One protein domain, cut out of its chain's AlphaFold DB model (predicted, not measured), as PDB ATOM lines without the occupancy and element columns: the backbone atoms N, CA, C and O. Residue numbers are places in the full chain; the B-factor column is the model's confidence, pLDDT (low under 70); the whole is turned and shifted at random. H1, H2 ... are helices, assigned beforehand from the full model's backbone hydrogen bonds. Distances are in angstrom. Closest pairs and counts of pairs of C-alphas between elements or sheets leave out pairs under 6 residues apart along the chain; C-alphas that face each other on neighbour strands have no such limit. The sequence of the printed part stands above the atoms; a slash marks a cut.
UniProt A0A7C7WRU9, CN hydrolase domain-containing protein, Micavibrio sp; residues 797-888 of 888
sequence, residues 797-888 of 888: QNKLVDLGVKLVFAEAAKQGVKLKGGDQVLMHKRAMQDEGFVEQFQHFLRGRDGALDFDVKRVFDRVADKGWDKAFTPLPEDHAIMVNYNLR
ATOM      1  N   GLN A 797     -24.120 -16.169 -36.301       92.12
ATOM      2  CA  GLN A 797     -25.144 -16.712 -37.204       92.12
ATOM      3  C   GLN A 797     -26.098 -17.685 -36.498       92.12
ATOM      4  O   GLN A 797     -27.313 -17.574 -36.642       92.12
ATOM      5  N   ASN A 798     -25.568 -18.563 -35.647       94.88
ATOM      6  CA  ASN A 798     -26.365 -19.510 -34.863       94.88
ATOM      7  C   ASN A 798     -27.303 -18.796 -33.872       94.88
ATOM      8  O   ASN A 798     -28.447 -19.204 -33.678       94.88
ATOM      9  N   LYS A 799     -26.841 -17.697 -33.259       95.50
ATOM     10  CA  LYS A 799     -27.637 -16.890 -32.320       95.50
ATOM     11  C   LYS A 799     -28.706 -16.068 -33.029       95.50
ATOM     12  O   LYS A 799     -29.804 -15.935 -32.501       95.50
ATOM     13  N   LEU A 800     -28.411 -15.570 -34.226       95.94
ATOM     14  CA  LEU A 800     -29.378 -14.882 -35.077       95.94
ATOM     15  C   LEU A 800     -30.476 -15.827 -35.580       95.94
ATOM     16  O   LEU A 800     -31.646 -15.448 -35.604       95.94
ATOM     17  N   VAL A 801     -30.129 -17.067 -35.939       96.50
ATOM     18  CA  VAL A 801     -31.127 -18.089 -36.296       96.50
ATOM     19  C   VAL A 801     -31.965 -18.477 -35.081       96.50
ATOM     20  O   VAL A 801     -33.185 -18.543 -35.187       96.50
ATOM     21  N   ASP A 802     -31.354 -18.661 -33.910       97.50
ATOM     22  CA  ASP A 802     -32.090 -18.938 -32.669       97.50
ATOM     23  C   ASP A 802     -33.049 -17.796 -32.281       97.50
ATOM     24  O   ASP A 802     -34.184 -18.041 -31.870       97.50
ATOM     25  N   LEU A 803     -32.626 -16.539 -32.455       97.25
ATOM     26  CA  LEU A 803     -33.501 -15.374 -32.312       97.25
ATOM     27  C   LEU A 803     -34.669 -15.438 -33.310       97.25
ATOM     28  O   LEU A 803     -35.817 -15.283 -32.906       97.25
ATOM     29  N   GLY A 804     -34.403 -15.747 -34.580       96.81
ATOM     30  CA  GLY A 804     -35.449 -15.925 -35.590       96.81
ATOM     31  C   GLY A 804     -36.446 -17.029 -35.217       96.81
ATOM     32  O   GLY A 804     -37.653 -16.824 -35.303       96.81
ATOM     33  N   VAL A 805     -35.966 -18.176 -34.723       96.88
ATOM     34  CA  VAL A 805     -36.812 -19.263 -34.196       96.88
ATOM     35  C   VAL A 805     -37.719 -18.748 -33.075       96.88
ATOM     36  O   VAL A 805     -38.922 -19.010 -33.093       96.88
ATOM     37  N   LYS A 806     -37.175 -17.994 -32.112       96.56
ATOM     38  CA  LYS A 806     -37.956 -17.399 -31.013       96.56
ATOM     39  C   LYS A 806     -39.046 -16.466 -31.530       96.56
ATOM     40  O   LYS A 806     -40.175 -16.559 -31.054       96.56
ATOM     41  N   LEU A 807     -38.735 -15.633 -32.521       96.62
ATOM     42  CA  LEU A 807     -39.702 -14.729 -33.147       96.62
ATOM     43  C   LEU A 807     -40.800 -15.490 -33.901       96.62
ATOM     44  O   LEU A 807     -41.969 -15.143 -33.770       96.62
ATOM     45  N   VAL A 808     -40.469 -16.583 -34.597       96.62
ATOM     46  CA  VAL A 808     -41.466 -17.462 -35.243       96.62
ATOM     47  C   VAL A 808     -42.440 -18.050 -34.215       96.62
ATOM     48  O   VAL A 808     -43.650 -18.053 -34.441       96.62
ATOM     49  N   PHE A 809     -41.942 -18.528 -33.069       96.25
ATOM     50  CA  PHE A 809     -42.809 -19.023 -31.993       96.25
ATOM     51  C   PHE A 809     -43.630 -17.904 -31.335       96.25
ATOM     52  O   PHE A 809     -44.800 -18.126 -31.015       96.25
ATOM     53  N   ALA A 810     -43.056 -16.711 -31.155       94.56
ATOM     54  CA  ALA A 810     -43.765 -15.551 -30.618       94.56
ATOM     55  C   ALA A 810     -44.907 -15.104 -31.546       94.56
ATOM     56  O   ALA A 810     -46.023 -14.872 -31.077       94.56
ATOM     57  N   GLU A 811     -44.668 -15.072 -32.857       94.94
ATOM     58  CA  GLU A 811     -45.685 -14.741 -33.857       94.94
ATOM     59  C   GLU A 811     -46.786 -15.811 -33.914       94.94
ATOM     60  O   GLU A 811     -47.973 -15.486 -33.928       94.94
ATOM     61  N   ALA A 812     -46.424 -17.095 -33.826       94.25
ATOM     62  CA  ALA A 812     -47.400 -18.182 -33.731       94.25
ATOM     63  C   ALA A 812     -48.306 -18.045 -32.500       94.25
ATOM     64  O   ALA A 812     -49.520 -18.226 -32.604       94.25
ATOM     65  N   ALA A 813     -47.739 -17.673 -31.349       94.25
ATOM     66  CA  ALA A 813     -48.511 -17.402 -30.141       94.25
ATOM     67  C   ALA A 813     -49.435 -16.182 -30.310       94.25
ATOM     68  O   ALA A 813     -50.607 -16.258 -29.939       94.25
ATOM     69  N   LYS A 814     -48.941 -15.096 -30.924       93.50
ATOM     70  CA  LYS A 814     -49.714 -13.879 -31.234       93.50
ATOM     71  C   LYS A 814     -50.901 -14.169 -32.159       93.50
ATOM     72  O   LYS A 814     -51.983 -13.630 -31.939       93.50
ATOM     73  N   GLN A 815     -50.719 -15.042 -33.152       94.81
ATOM     74  CA  GLN A 815     -51.757 -15.425 -34.118       94.81
ATOM     75  C   GLN A 815     -52.616 -16.629 -33.681       94.81
ATOM     76  O   GLN A 815     -53.553 -17.004 -34.385       94.81
ATOM     77  N   GLY A 816     -52.318 -17.266 -32.542       93.12
ATOM     78  CA  GLY A 816     -53.026 -18.468 -32.083       93.12
ATOM     79  C   GLY A 816     -52.789 -19.714 -32.951       93.12
ATOM     80  O   GLY A 816     -53.612 -20.632 -32.959       93.12
ATOM     81  N   VAL A 817     -51.676 -19.766 -33.687       93.00
ATOM     82  CA  VAL A 817     -51.311 -20.866 -34.591       93.00
ATOM     83  C   VAL A 817     -50.470 -21.907 -33.845       93.00
ATOM     84  O   VAL A 817     -49.454 -21.589 -33.232       93.00
ATOM     85  N   LYS A 818     -50.849 -23.190 -33.926       89.88
ATOM     86  CA  LYS A 818     -50.060 -24.295 -33.353       89.88
ATOM     87  C   LYS A 818     -49.104 -24.883 -34.394       89.88
ATOM     88  O   LYS A 818     -49.541 -25.587 -35.305       89.88
ATOM     89  N   LEU A 819     -47.803 -24.650 -34.221       91.19
ATOM     90  CA  LEU A 819     -46.760 -25.190 -35.102       91.19
ATOM     91  C   LEU A 819     -46.578 -26.708 -34.881       91.19
ATOM     92  O   LEU A 819     -46.574 -27.186 -33.747       91.19
ATOM     93  N   LYS A 820     -46.452 -27.479 -35.971       88.88
ATOM     94  CA  LYS A 820     -46.271 -28.948 -35.955       88.88
ATOM     95  C   LYS A 820     -44.799 -29.329 -36.151       88.88
ATOM     96  O   LYS A 820     -44.084 -28.616 -36.845       88.88
ATOM     97  N   GLY A 821     -44.385 -30.487 -35.628       79.94
ATOM     98  CA  GLY A 821     -43.108 -31.127 -35.988       79.94
ATOM     99  C   GLY A 821     -41.854 -30.581 -35.299       79.94
ATOM    100  O   GLY A 821     -40.761 -30.668 -35.836       79.94
ATOM    101  N   GLY A 822     -41.993 -29.943 -34.139       79.81
ATOM    102  CA  GLY A 822     -40.855 -29.419 -33.386       79.81
ATOM    103  C   GLY A 822     -41.293 -28.389 -32.358       79.81
ATOM    104  O   GLY A 822     -42.195 -27.593 -32.625       79.81
ATOM    105  N   ASP A 823     -40.672 -28.417 -31.182       89.75
ATOM    106  CA  ASP A 823     -40.855 -27.397 -30.157       89.75
ATOM    107  C   ASP A 823     -39.686 -26.401 -30.145       89.75
ATOM    108  O   ASP A 823     -38.688 -26.545 -30.862       89.75
ATOM    109  N   GLN A 824     -39.819 -25.356 -29.331       92.31
ATOM    110  CA  GLN A 824     -38.814 -24.305 -29.238       92.31
ATOM    111  C   GLN A 824     -37.462 -24.826 -28.722       92.31
ATOM    112  O   GLN A 824     -36.419 -24.309 -29.120       92.31
ATOM    113  N   VAL A 825     -37.453 -25.863 -27.877       93.00
ATOM    114  CA  VAL A 825     -36.226 -26.444 -27.309       93.00
ATOM    115  C   VAL A 825     -35.443 -27.207 -28.376       93.00
ATOM    116  O   VAL A 825     -34.222 -27.052 -28.472       93.00
ATOM    117  N   LEU A 826     -36.126 -28.009 -29.194       93.62
ATOM    118  CA  LEU A 826     -35.504 -28.734 -30.294       93.62
ATOM    119  C   LEU A 826     -34.963 -27.760 -31.343       93.62
ATOM    120  O   LEU A 826     -33.801 -27.878 -31.735       93.62
ATOM    121  N   MET A 827     -35.757 -26.766 -31.753       95.75
ATOM    122  CA  MET A 827     -35.326 -25.786 -32.759       95.75
ATOM    123  C   MET A 827     -34.168 -24.913 -32.263       95.75
ATOM    124  O   MET A 827     -33.249 -24.642 -33.032       95.75
ATOM    125  N   HIS A 828     -34.135 -24.565 -30.971       95.25
ATOM    126  CA  HIS A 828     -32.978 -23.916 -30.348       95.25
ATOM    127  C   HIS A 828     -31.701 -24.759 -30.490       95.25
ATOM    128  O   HIS A 828     -30.653 -24.257 -30.901       95.25
ATOM    129  N   LYS A 829     -31.767 -26.062 -30.178       94.69
ATOM    130  CA  LYS A 829     -30.605 -26.953 -30.330       94.69
ATOM    131  C   LYS A 829     -30.150 -27.033 -31.785       94.69
ATOM    132  O   LYS A 829     -28.947 -26.977 -32.028       94.69
ATOM    133  N   ARG A 830     -31.088 -27.122 -32.733       95.88
ATOM    134  CA  ARG A 830     -30.771 -27.122 -34.167       95.88
ATOM    135  C   ARG A 830     -30.099 -25.817 -34.593       95.88
ATOM    136  O   ARG A 830     -29.017 -25.867 -35.161       95.88
ATOM    137  N   ALA A 831     -30.635 -24.660 -34.208       95.81
ATOM    138  CA  ALA A 831     -30.010 -23.363 -34.479       95.81
ATOM    139  C   ALA A 831     -28.562 -23.264 -33.958       95.81
ATOM    140  O   ALA A 831     -27.729 -22.593 -34.559       95.81
ATOM    141  N   MET A 832     -28.249 -23.940 -32.848       94.94
ATOM    142  CA  MET A 832     -26.922 -23.903 -32.232       94.94
ATOM    143  C   MET A 832     -25.937 -24.956 -32.762       94.94
ATOM    144  O   MET A 832     -24.732 -24.740 -32.624       94.94
ATOM    145  N   GLN A 833     -26.417 -26.093 -33.280       94.44
ATOM    146  CA  GLN A 833     -25.605 -27.308 -33.486       94.44
ATOM    147  C   GLN A 833     -25.829 -28.015 -34.838       94.44
ATOM    148  O   GLN A 833     -25.154 -29.004 -35.110       94.44
ATOM    149  N   ASP A 834     -26.764 -27.550 -35.670       94.81
ATOM    150  CA  ASP A 834     -27.110 -28.142 -36.968       94.81
ATOM    151  C   ASP A 834     -26.876 -27.115 -38.086       94.81
ATOM    152  O   ASP A 834     -27.706 -26.240 -38.339       94.81
ATOM    153  N   GLU A 835     -25.719 -27.217 -38.743       93.06
ATOM    154  CA  GLU A 835     -25.308 -26.330 -39.840       93.06
ATOM    155  C   GLU A 835     -26.333 -26.320 -40.983       93.06
ATOM    156  O   GLU A 835     -26.736 -25.252 -41.440       93.06
ATOM    157  N   GLY A 836     -26.849 -27.492 -41.367       94.25
ATOM    158  CA  GLY A 836     -27.837 -27.605 -42.440       94.25
ATOM    159  C   GLY A 836     -29.167 -26.924 -42.104       94.25
ATOM    160  O   GLY A 836     -29.844 -26.413 -42.999       94.25
ATOM    161  N   PHE A 837     -29.551 -26.877 -40.824       95.62
ATOM    162  CA  PHE A 837     -30.706 -26.095 -40.373       95.62
ATOM    163  C   PHE A 837     -30.441 -24.589 -40.441       95.62
ATOM    164  O   PHE A 837     -31.295 -23.851 -40.934       95.62
ATOM    165  N   VAL A 838     -29.268 -24.134 -39.988       94.56
ATOM    166  CA  VAL A 838     -28.864 -22.717 -40.042       94.56
ATOM    167  C   VAL A 838     -28.863 -22.209 -41.487       94.56
ATOM    168  O   VAL A 838     -29.472 -21.175 -41.768       94.56
ATOM    169  N   GLU A 839     -28.268 -22.961 -42.415       92.94
ATOM    170  CA  GLU A 839     -28.242 -22.625 -43.843       92.94
ATOM    171  C   GLU A 839     -29.648 -22.538 -44.449       92.94
ATOM    172  O   GLU A 839     -29.989 -21.547 -45.102       92.94
ATOM    173  N   GLN A 840     -30.501 -23.539 -44.194       93.81
ATOM    174  CA  GLN A 840     -31.885 -23.540 -44.682       93.81
ATOM    175  C   GLN A 840     -32.697 -22.375 -44.106       93.81
ATOM    176  O   GLN A 840     -33.456 -21.737 -44.835       93.81
ATOM    177  N   PHE A 841     -32.532 -22.068 -42.817       94.50
ATOM    178  CA  PHE A 841     -33.235 -20.961 -42.168       94.50
ATOM    179  C   PHE A 841     -32.867 -19.631 -42.817       94.50
ATOM    180  O   PHE A 841     -33.744 -18.869 -43.220       94.50
ATOM    181  N   GLN A 842     -31.571 -19.384 -43.000       91.00
ATOM    182  CA  GLN A 842     -31.084 -18.168 -43.644       91.00
ATOM    183  C   GLN A 842     -31.499 -18.057 -45.106       91.00
ATOM    184  O   GLN A 842     -31.802 -16.958 -45.570       91.00
ATOM    185  N   HIS A 843     -31.543 -19.177 -45.827       89.12
ATOM    186  CA  HIS A 843     -32.050 -19.203 -47.190       89.12
ATOM    187  C   HIS A 843     -33.509 -18.729 -47.257       89.12
ATOM    188  O   HIS A 843     -33.840 -17.924 -48.122       89.12
ATOM    189  N   PHE A 844     -34.362 -19.165 -46.325       89.06
ATOM    190  CA  PHE A 844     -35.773 -18.765 -46.299       89.06
ATOM    191  C   PHE A 844     -36.021 -17.340 -45.792       89.06
ATOM    192  O   PHE A 844     -37.058 -16.769 -46.125       89.06
ATOM    193  N   LEU A 845     -35.088 -16.752 -45.033       88.31
ATOM    194  CA  LEU A 845     -35.153 -15.332 -44.672       88.31
ATOM    195  C   LEU A 845     -35.012 -14.427 -45.907       88.31
ATOM    196  O   LEU A 845     -35.707 -13.416 -46.015       88.31
ATOM    197  N   ARG A 846     -34.113 -14.785 -46.834       83.50
ATOM    198  CA  ARG A 846     -33.730 -13.942 -47.978       83.50
ATOM    199  C   ARG A 846     -34.814 -13.882 -49.056       83.50
ATOM    200  O   ARG A 846     -35.527 -14.852 -49.312       83.50
ATOM    201  N   GLY A 847     -34.914 -12.732 -49.723       69.19
ATOM    202  CA  GLY A 847     -35.779 -12.553 -50.893       69.19
ATOM    203  C   GLY A 847     -35.283 -13.342 -52.110       69.19
ATOM    204  O   GLY A 847     -34.112 -13.715 -52.188       69.19
ATOM    205  N   ARG A 848     -36.166 -13.570 -53.096       55.66
ATOM    206  CA  ARG A 848     -35.847 -14.331 -54.327       55.66
ATOM    207  C   ARG A 848     -34.754 -13.691 -55.196       55.66
ATOM    208  O   ARG A 848     -34.145 -14.397 -55.993       55.66
ATOM    209  N   ASP A 849     -34.464 -12.409 -54.987       53.97
ATOM    210  CA  ASP A 849     -33.609 -11.612 -55.875       53.97
ATOM    211  C   ASP A 849     -32.176 -11.431 -55.339       53.97
ATOM    212  O   ASP A 849     -31.414 -10.610 -55.844       53.97
ATOM    213  N   GLY A 850     -31.791 -12.163 -54.285       50.91
ATOM    214  CA  GLY A 850     -30.446 -12.074 -53.696       50.91
ATOM    215  C   GLY A 850     -30.169 -10.790 -52.899       50.91
ATOM    216  O   GLY A 850     -29.060 -10.618 -52.392       50.91
ATOM    217  N   ALA A 851     -31.163  -9.910 -52.747       58.91
ATOM    218  CA  ALA A 851     -31.093  -8.740 -51.877       58.91
ATOM    219  C   ALA A 851     -30.941  -9.147 -50.396       58.91
ATOM    220  O   ALA A 851     -31.506 -10.151 -49.951       58.91
ATOM    221  N   LEU A 852     -30.187  -8.352 -49.624       67.94
ATOM    222  CA  LEU A 852     -30.040  -8.489 -48.167       67.94
ATOM    223  C   LEU A 852     -31.312  -7.987 -47.460       67.94
ATOM    224  O   LEU A 852     -31.314  -6.935 -46.827       67.94
ATOM    225  N   ASP A 853     -32.396  -8.728 -47.650       78.81
ATOM    226  CA  ASP A 853     -33.728  -8.479 -47.105       78.81
ATOM    227  C   ASP A 853     -34.159  -9.706 -46.294       78.81
ATOM    228  O   ASP A 853     -34.510 -10.739 -46.882       78.81
ATOM    229  N   PHE A 854     -34.044  -9.621 -44.966       85.62
ATOM    230  CA  PHE A 854     -34.249 -10.731 -44.038       85.62
ATOM    231  C   PHE A 854     -35.622 -10.636 -43.376       85.62
ATOM    232  O   PHE A 854     -35.792  -9.996 -42.344       85.62
ATOM    233  N   ASP A 855     -36.598 -11.338 -43.943       89.50
ATOM    234  CA  ASP A 855     -37.968 -11.322 -43.436       89.50
ATOM    235  C   ASP A 855     -38.291 -12.622 -42.689       89.50
ATOM    236  O   ASP A 855     -38.507 -13.685 -43.285       89.50
ATOM    237  N   VAL A 856     -38.342 -12.537 -41.356       93.38
ATOM    238  CA  VAL A 856     -38.675 -13.680 -40.493       93.38
ATOM    239  C   VAL A 856     -40.124 -14.155 -40.671       93.38
ATOM    240  O   VAL A 856     -40.405 -15.334 -40.426       93.38
ATOM    241  N   LYS A 857     -41.037 -13.312 -41.185       91.62
ATOM    242  CA  LYS A 857     -42.423 -13.718 -41.473       91.62
ATOM    243  C   LYS A 857     -42.485 -14.778 -42.567       91.62
ATOM    244  O   LYS A 857     -43.276 -15.707 -42.455       91.62
ATOM    245  N   ARG A 858     -41.569 -14.752 -43.544       92.00
ATOM    246  CA  ARG A 858     -41.465 -15.809 -44.575       92.00
ATOM    247  C   ARG A 858     -41.198 -17.182 -43.968       92.00
ATOM    248  O   ARG A 858     -41.720 -18.193 -44.446       92.00
ATOM    249  N   VAL A 859     -40.382 -17.227 -42.915       93.81
ATOM    250  CA  VAL A 859     -40.103 -18.469 -42.186       93.81
ATOM    251  C   VAL A 859     -41.334 -18.896 -41.396       93.81
ATOM    252  O   VAL A 859     -41.716 -20.065 -41.470       93.81
ATOM    253  N   PHE A 860     -41.982 -17.961 -40.695       95.31
ATOM    254  CA  PHE A 860     -43.232 -18.228 -39.988       95.31
ATOM    255  C   PHE A 860     -44.305 -18.808 -40.921       95.31
ATOM    256  O   PHE A 860     -44.790 -19.906 -40.653       95.31
ATOM    257  N   ASP A 861     -44.598 -18.154 -42.046       93.69
ATOM    258  CA  ASP A 861     -45.616 -18.582 -43.011       93.69
ATOM    259  C   ASP A 861     -45.338 -19.997 -43.533       93.69
ATOM    260  O   ASP A 861     -46.227 -20.850 -43.608       93.69
ATOM    261  N   ARG A 862     -44.068 -20.289 -43.841       92.94
ATOM    262  CA  ARG A 862     -43.643 -21.614 -44.304       92.94
ATOM    263  C   ARG A 862     -43.852 -22.693 -43.241       92.94
ATOM    264  O   ARG A 862     -44.286 -23.799 -43.571       92.94
ATOM    265  N   VAL A 863     -43.506 -22.402 -41.988       94.50
ATOM    266  CA  VAL A 863     -43.654 -23.350 -40.875       94.50
ATOM    267  C   VAL A 863     -45.127 -23.506 -40.483       94.50
ATOM    268  O   VAL A 863     -45.543 -24.619 -40.162       94.50
ATOM    269  N   ALA A 864     -45.927 -22.442 -40.559       93.38
ATOM    270  CA  ALA A 864     -47.368 -22.481 -40.324       93.38
ATOM    271  C   ALA A 864     -48.092 -23.369 -41.356       93.38
ATOM    272  O   ALA A 864     -48.961 -24.154 -40.976       93.38
ATOM    273  N   ASP A 865     -47.684 -23.310 -42.629       93.62
ATOM    274  CA  ASP A 865     -48.211 -24.158 -43.708       93.62
ATOM    275  C   ASP A 865     -47.762 -25.629 -43.576       93.62
ATOM    276  O   ASP A 865     -48.574 -26.559 -43.593       93.62
ATOM    277  N   LYS A 866     -46.452 -25.868 -43.414       91.75
ATOM    278  CA  LYS A 866     -45.864 -27.212 -43.593       91.75
ATOM    279  C   LYS A 866     -45.541 -27.956 -42.296       91.75
ATOM    280  O   LYS A 866     -45.447 -29.186 -42.318       91.75
ATOM    281  N   GLY A 867     -45.374 -27.244 -41.184       92.00
ATOM    282  CA  GLY A 867     -44.705 -27.737 -39.977       92.00
ATOM    283  C   GLY A 867     -43.177 -27.774 -40.119       92.00
ATOM    284  O   GLY A 867     -42.646 -27.809 -41.230       92.00
ATOM    285  N   TRP A 868     -42.462 -27.791 -38.991       93.00
ATOM    286  CA  TRP A 868     -40.995 -27.751 -38.926       93.00
ATOM    287  C   TRP A 868     -40.330 -28.910 -39.689       93.00
ATOM    288  O   TRP A 868     -39.462 -28.650 -40.519       93.00
ATOM    289  N   ASP A 869     -40.805 -30.148 -39.506       87.69
ATOM    290  CA  ASP A 869     -40.254 -31.363 -40.148       87.69
ATOM    291  C   ASP A 869     -40.316 -31.368 -41.684       87.69
ATOM    292  O   ASP A 869     -39.581 -32.102 -42.342       87.69
ATOM    293  N   LYS A 870     -41.237 -30.594 -42.273       88.94
ATOM    294  CA  LYS A 870     -41.373 -30.459 -43.736       88.94
ATOM    295  C   LYS A 870     -40.826 -29.135 -44.253       88.94
ATOM    296  O   LYS A 870     -40.508 -29.025 -45.438       88.94
ATOM    297  N   ALA A 871     -40.773 -28.113 -43.402       90.75
ATOM    298  CA  ALA A 871     -40.175 -26.833 -43.740       90.75
ATOM    299  C   ALA A 871     -38.647 -26.945 -43.843       90.75
ATOM    300  O   ALA A 871     -38.081 -26.303 -44.734       90.75
ATOM    301  N   PHE A 872     -38.038 -27.791 -43.000       93.81
ATOM    302  CA  PHE A 872     -36.601 -28.037 -42.876       93.81
ATOM    303  C   PHE A 872     -36.297 -29.535 -42.915       93.81
ATOM    304  O   PHE A 872     -37.089 -30.333 -42.419       93.81
ATOM    305  N   THR A 873     -35.135 -29.928 -43.441       92.75
ATOM    306  CA  THR A 873     -34.690 -31.334 -43.416       92.75
ATOM    307  C   THR A 873     -34.717 -31.883 -41.982       92.75
ATOM    308  O   THR A 873     -34.116 -31.258 -41.111       92.75
ATOM    309  N   PRO A 874     -35.391 -33.005 -41.685       89.56
ATOM    310  CA  PRO A 874     -35.395 -33.585 -40.344       89.56
ATOM    311  C   PRO A 874     -34.047 -34.236 -40.010       89.56
ATOM    312  O   PRO A 874     -33.317 -34.676 -40.900       89.56
ATOM    313  N   LEU A 875     -33.725 -34.308 -38.719       90.12
ATOM    314  CA  LEU A 875     -32.543 -35.024 -38.241       90.12
ATOM    315  C   LEU A 875     -32.852 -36.521 -38.074       90.12
ATOM    316  O   LEU A 875     -33.948 -36.855 -37.621       90.12
ATOM    317  N   PRO A 876     -31.899 -37.421 -38.384       90.38
ATOM    318  CA  PRO A 876     -32.002 -38.834 -38.024       90.38
ATOM    319  C   PRO A 876     -32.230 -39.032 -36.517       90.38
ATOM    320  O   PRO A 876     -31.739 -38.247 -35.706       90.38
ATOM    321  N   GLU A 877     -32.940 -40.092 -36.120       87.88
ATOM    322  CA  GLU A 877     -33.212 -40.379 -34.699       87.88
ATOM    323  C   GLU A 877     -31.931 -40.610 -33.879       87.88
ATOM    324  O   GLU A 877     -31.874 -40.252 -32.702       87.88
ATOM    325  N   ASP A 878     -30.892 -41.160 -34.509       91.56
ATOM    326  CA  ASP A 878     -29.571 -41.401 -33.924       91.56
ATOM    327  C   ASP A 878     -28.664 -40.157 -33.933       91.56
ATOM    328  O   ASP A 878     -27.561 -40.184 -33.382       91.56
ATOM    329  N   HIS A 879     -29.128 -39.033 -34.492       92.31
ATOM    330  CA  HIS A 879     -28.391 -37.778 -34.444       92.31
ATOM    331  C   HIS A 879     -28.239 -37.296 -32.994       92.31
ATOM    332  O   HIS A 879     -29.204 -37.259 -32.229       92.31
ATOM    333  N   ALA A 880     -27.046 -36.826 -32.617       91.38
ATOM    334  CA  ALA A 880     -26.729 -36.450 -31.234       91.38
ATOM    335  C   ALA A 880     -27.712 -35.428 -30.625       91.38
ATOM    336  O   ALA A 880     -28.025 -35.491 -29.437       91.38
ATOM    337  N   ILE A 881     -28.228 -34.495 -31.433       93.00
ATOM    338  CA  ILE A 881     -29.261 -33.532 -31.007       93.00
ATOM    339  C   ILE A 881     -30.560 -34.245 -30.611       93.00
ATOM    340  O   ILE A 881     -31.111 -33.927 -29.554       93.00
ATOM    341  N   MET A 882     -31.019 -35.200 -31.428       90.81
ATOM    342  CA  MET A 882     -32.257 -35.958 -31.220       90.81
ATOM    343  C   MET A 882     -32.127 -36.893 -30.022       90.81
ATOM    344  O   MET A 882     -32.973 -36.856 -29.133       90.81
ATOM    345  N   VAL A 883     -31.011 -37.621 -29.918       89.62
ATOM    346  CA  VAL A 883     -30.702 -38.470 -28.756       89.62
ATOM    347  C   VAL A 883     -30.736 -37.650 -27.462       89.62
ATOM    348  O   VAL A 883     -31.464 -37.976 -26.530       89.62
ATOM    349  N   ASN A 884     -30.021 -36.522 -27.414       86.12
ATOM    350  CA  ASN A 884     -29.988 -35.652 -26.232       86.12
ATOM    351  C   ASN A 884     -31.312 -34.929 -25.948       86.12
ATOM    352  O   ASN A 884     -31.477 -34.350 -24.873       86.12
ATOM    353  N   TYR A 885     -32.188 -34.800 -26.940       86.94
ATOM    354  CA  TYR A 885     -33.508 -34.198 -26.775       86.94
ATOM    355  C   TYR A 885     -34.496 -35.219 -26.215       86.94
ATOM    356  O   TYR A 885     -35.152 -34.907 -25.235       86.94
ATOM    357  N   ASN A 886     -34.495 -36.446 -26.735       85.12
ATOM    358  CA  ASN A 886     -35.368 -37.532 -26.285       85.12
ATOM    359  C   ASN A 886     -35.019 -38.068 -24.882       85.12
ATOM    360  O   ASN A 886     -35.847 -38.713 -24.250       85.12
ATOM    361  N   LEU A 887     -33.789 -37.837 -24.405       81.38
ATOM    362  CA  LEU A 887     -33.356 -38.184 -23.042       81.38
ATOM    363  C   LEU A 887     -33.815 -37.184 -21.963       81.38
ATOM    364  O   LEU A 887     -33.667 -37.483 -20.777       81.38
ATOM    365  N   ARG A 888     -34.285 -35.993 -22.353       62.19
ATOM    366  CA  ARG A 888     -34.832 -34.969 -21.449       62.19
ATOM    367  C   ARG A 888     -36.345 -35.062 -21.416       62.19
ATOM    368  O   ARG A 888     -36.894 -34.733 -20.343       62.19
TER     369      ARG A 888
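Overview. This is residues 797 to 888 of the 888 residues of the protein "CN hydrolase domain-containing protein" of Micavibrio sp (UniProt A0A7C7WRU9). Three helices lie side by side in a row, the long H1, then H2, which folds back beside it as a hairpin, then the short H6 at the far side of H2. H3 and H4 cover one side of H1, both crossing it steeply, and the small H5 sits at a corner with H4. The printed part has 92 residues with six named helices, H1 to H6 in order, and no named strand; the class is all helix. It is compact, with a radius of gyration of the C-alphas of 12.9 A, and spans 40 by 29 by 21 A.

Along the chain. Find C-alpha 797 at (-25.144, -16.712, -37.204); from there H1 runs through residues 797 to 815, 26.8 A long, to C-alpha 815 at (-51.757, -15.425, -34.118). H2 follows at residues 824 to 833, 14.2 A, and H3 at residues 835 to 845, 15.5 A. Look next for H4 at residues 856 to 866, 15.6 A, and H5 at residues 868 to 871, 5.0 A. H6, residues 880 to 886, is 10.0 A long and ends at C-alpha 886 at (-35.368, -37.532, -26.285).

Arrangement. Begin with the helical hairpin of H1 and H2: they touch at a shallow tilt of 17 degrees, opposite ways, with their closest C-alphas, those of Asn 798 and Met 832, 5.2 A apart. H1 touches H3 with residues 797 to 801 alone, at a steep tilt of 55 degrees; the closest C-alphas, of Val 801 and Val 838, are 6.4 A apart. With residues 804 to 812 alone H1 touches H4, at a steep tilt of 64 degrees; here look at Val 808 and Phe 860, the closest C-alphas, 5.1 A apart. H3 and H4 touch, only just about perpendicular at 73 degrees, with the closest C-alphas, of Leu 845 and Val 856, 5.7 A apart. H2 and H3 touch only at the corner, closest at the C-alphas of Ala 831 and Val 838, 5.7 A. H4 and H5 only just touch, with 3 pairs of C-alphas within 8 A, and only at the corner; the closest C-alphas, of Val 863 and Ala 871, are 5.7 A apart. Look also at H2 and H6: they touch at a shallow tilt of 14 degrees, opposite ways, with the closest C-alphas, of Lys 829 and Ile 881, 6.7 A apart. H1 and H6 are apart. In H1, H2, H3, H4 and H6 every O i to N i+4 pair is within hydrogen-bond range; H5 is too short for such a pair.

Size, cuts and confidence. The two C-alphas farthest apart are those of Asp 849, in the link from H3 to H4, and Leu 887, at 42.2 A. The printed part has no cut and ends at residue 888, the chain's last. No link is long; those from H2 to H3 and from H4 to H5 are tight. The mean pLDDT of the printed part is 89.6, and residues 847 to 852 and residue 888 are under 70.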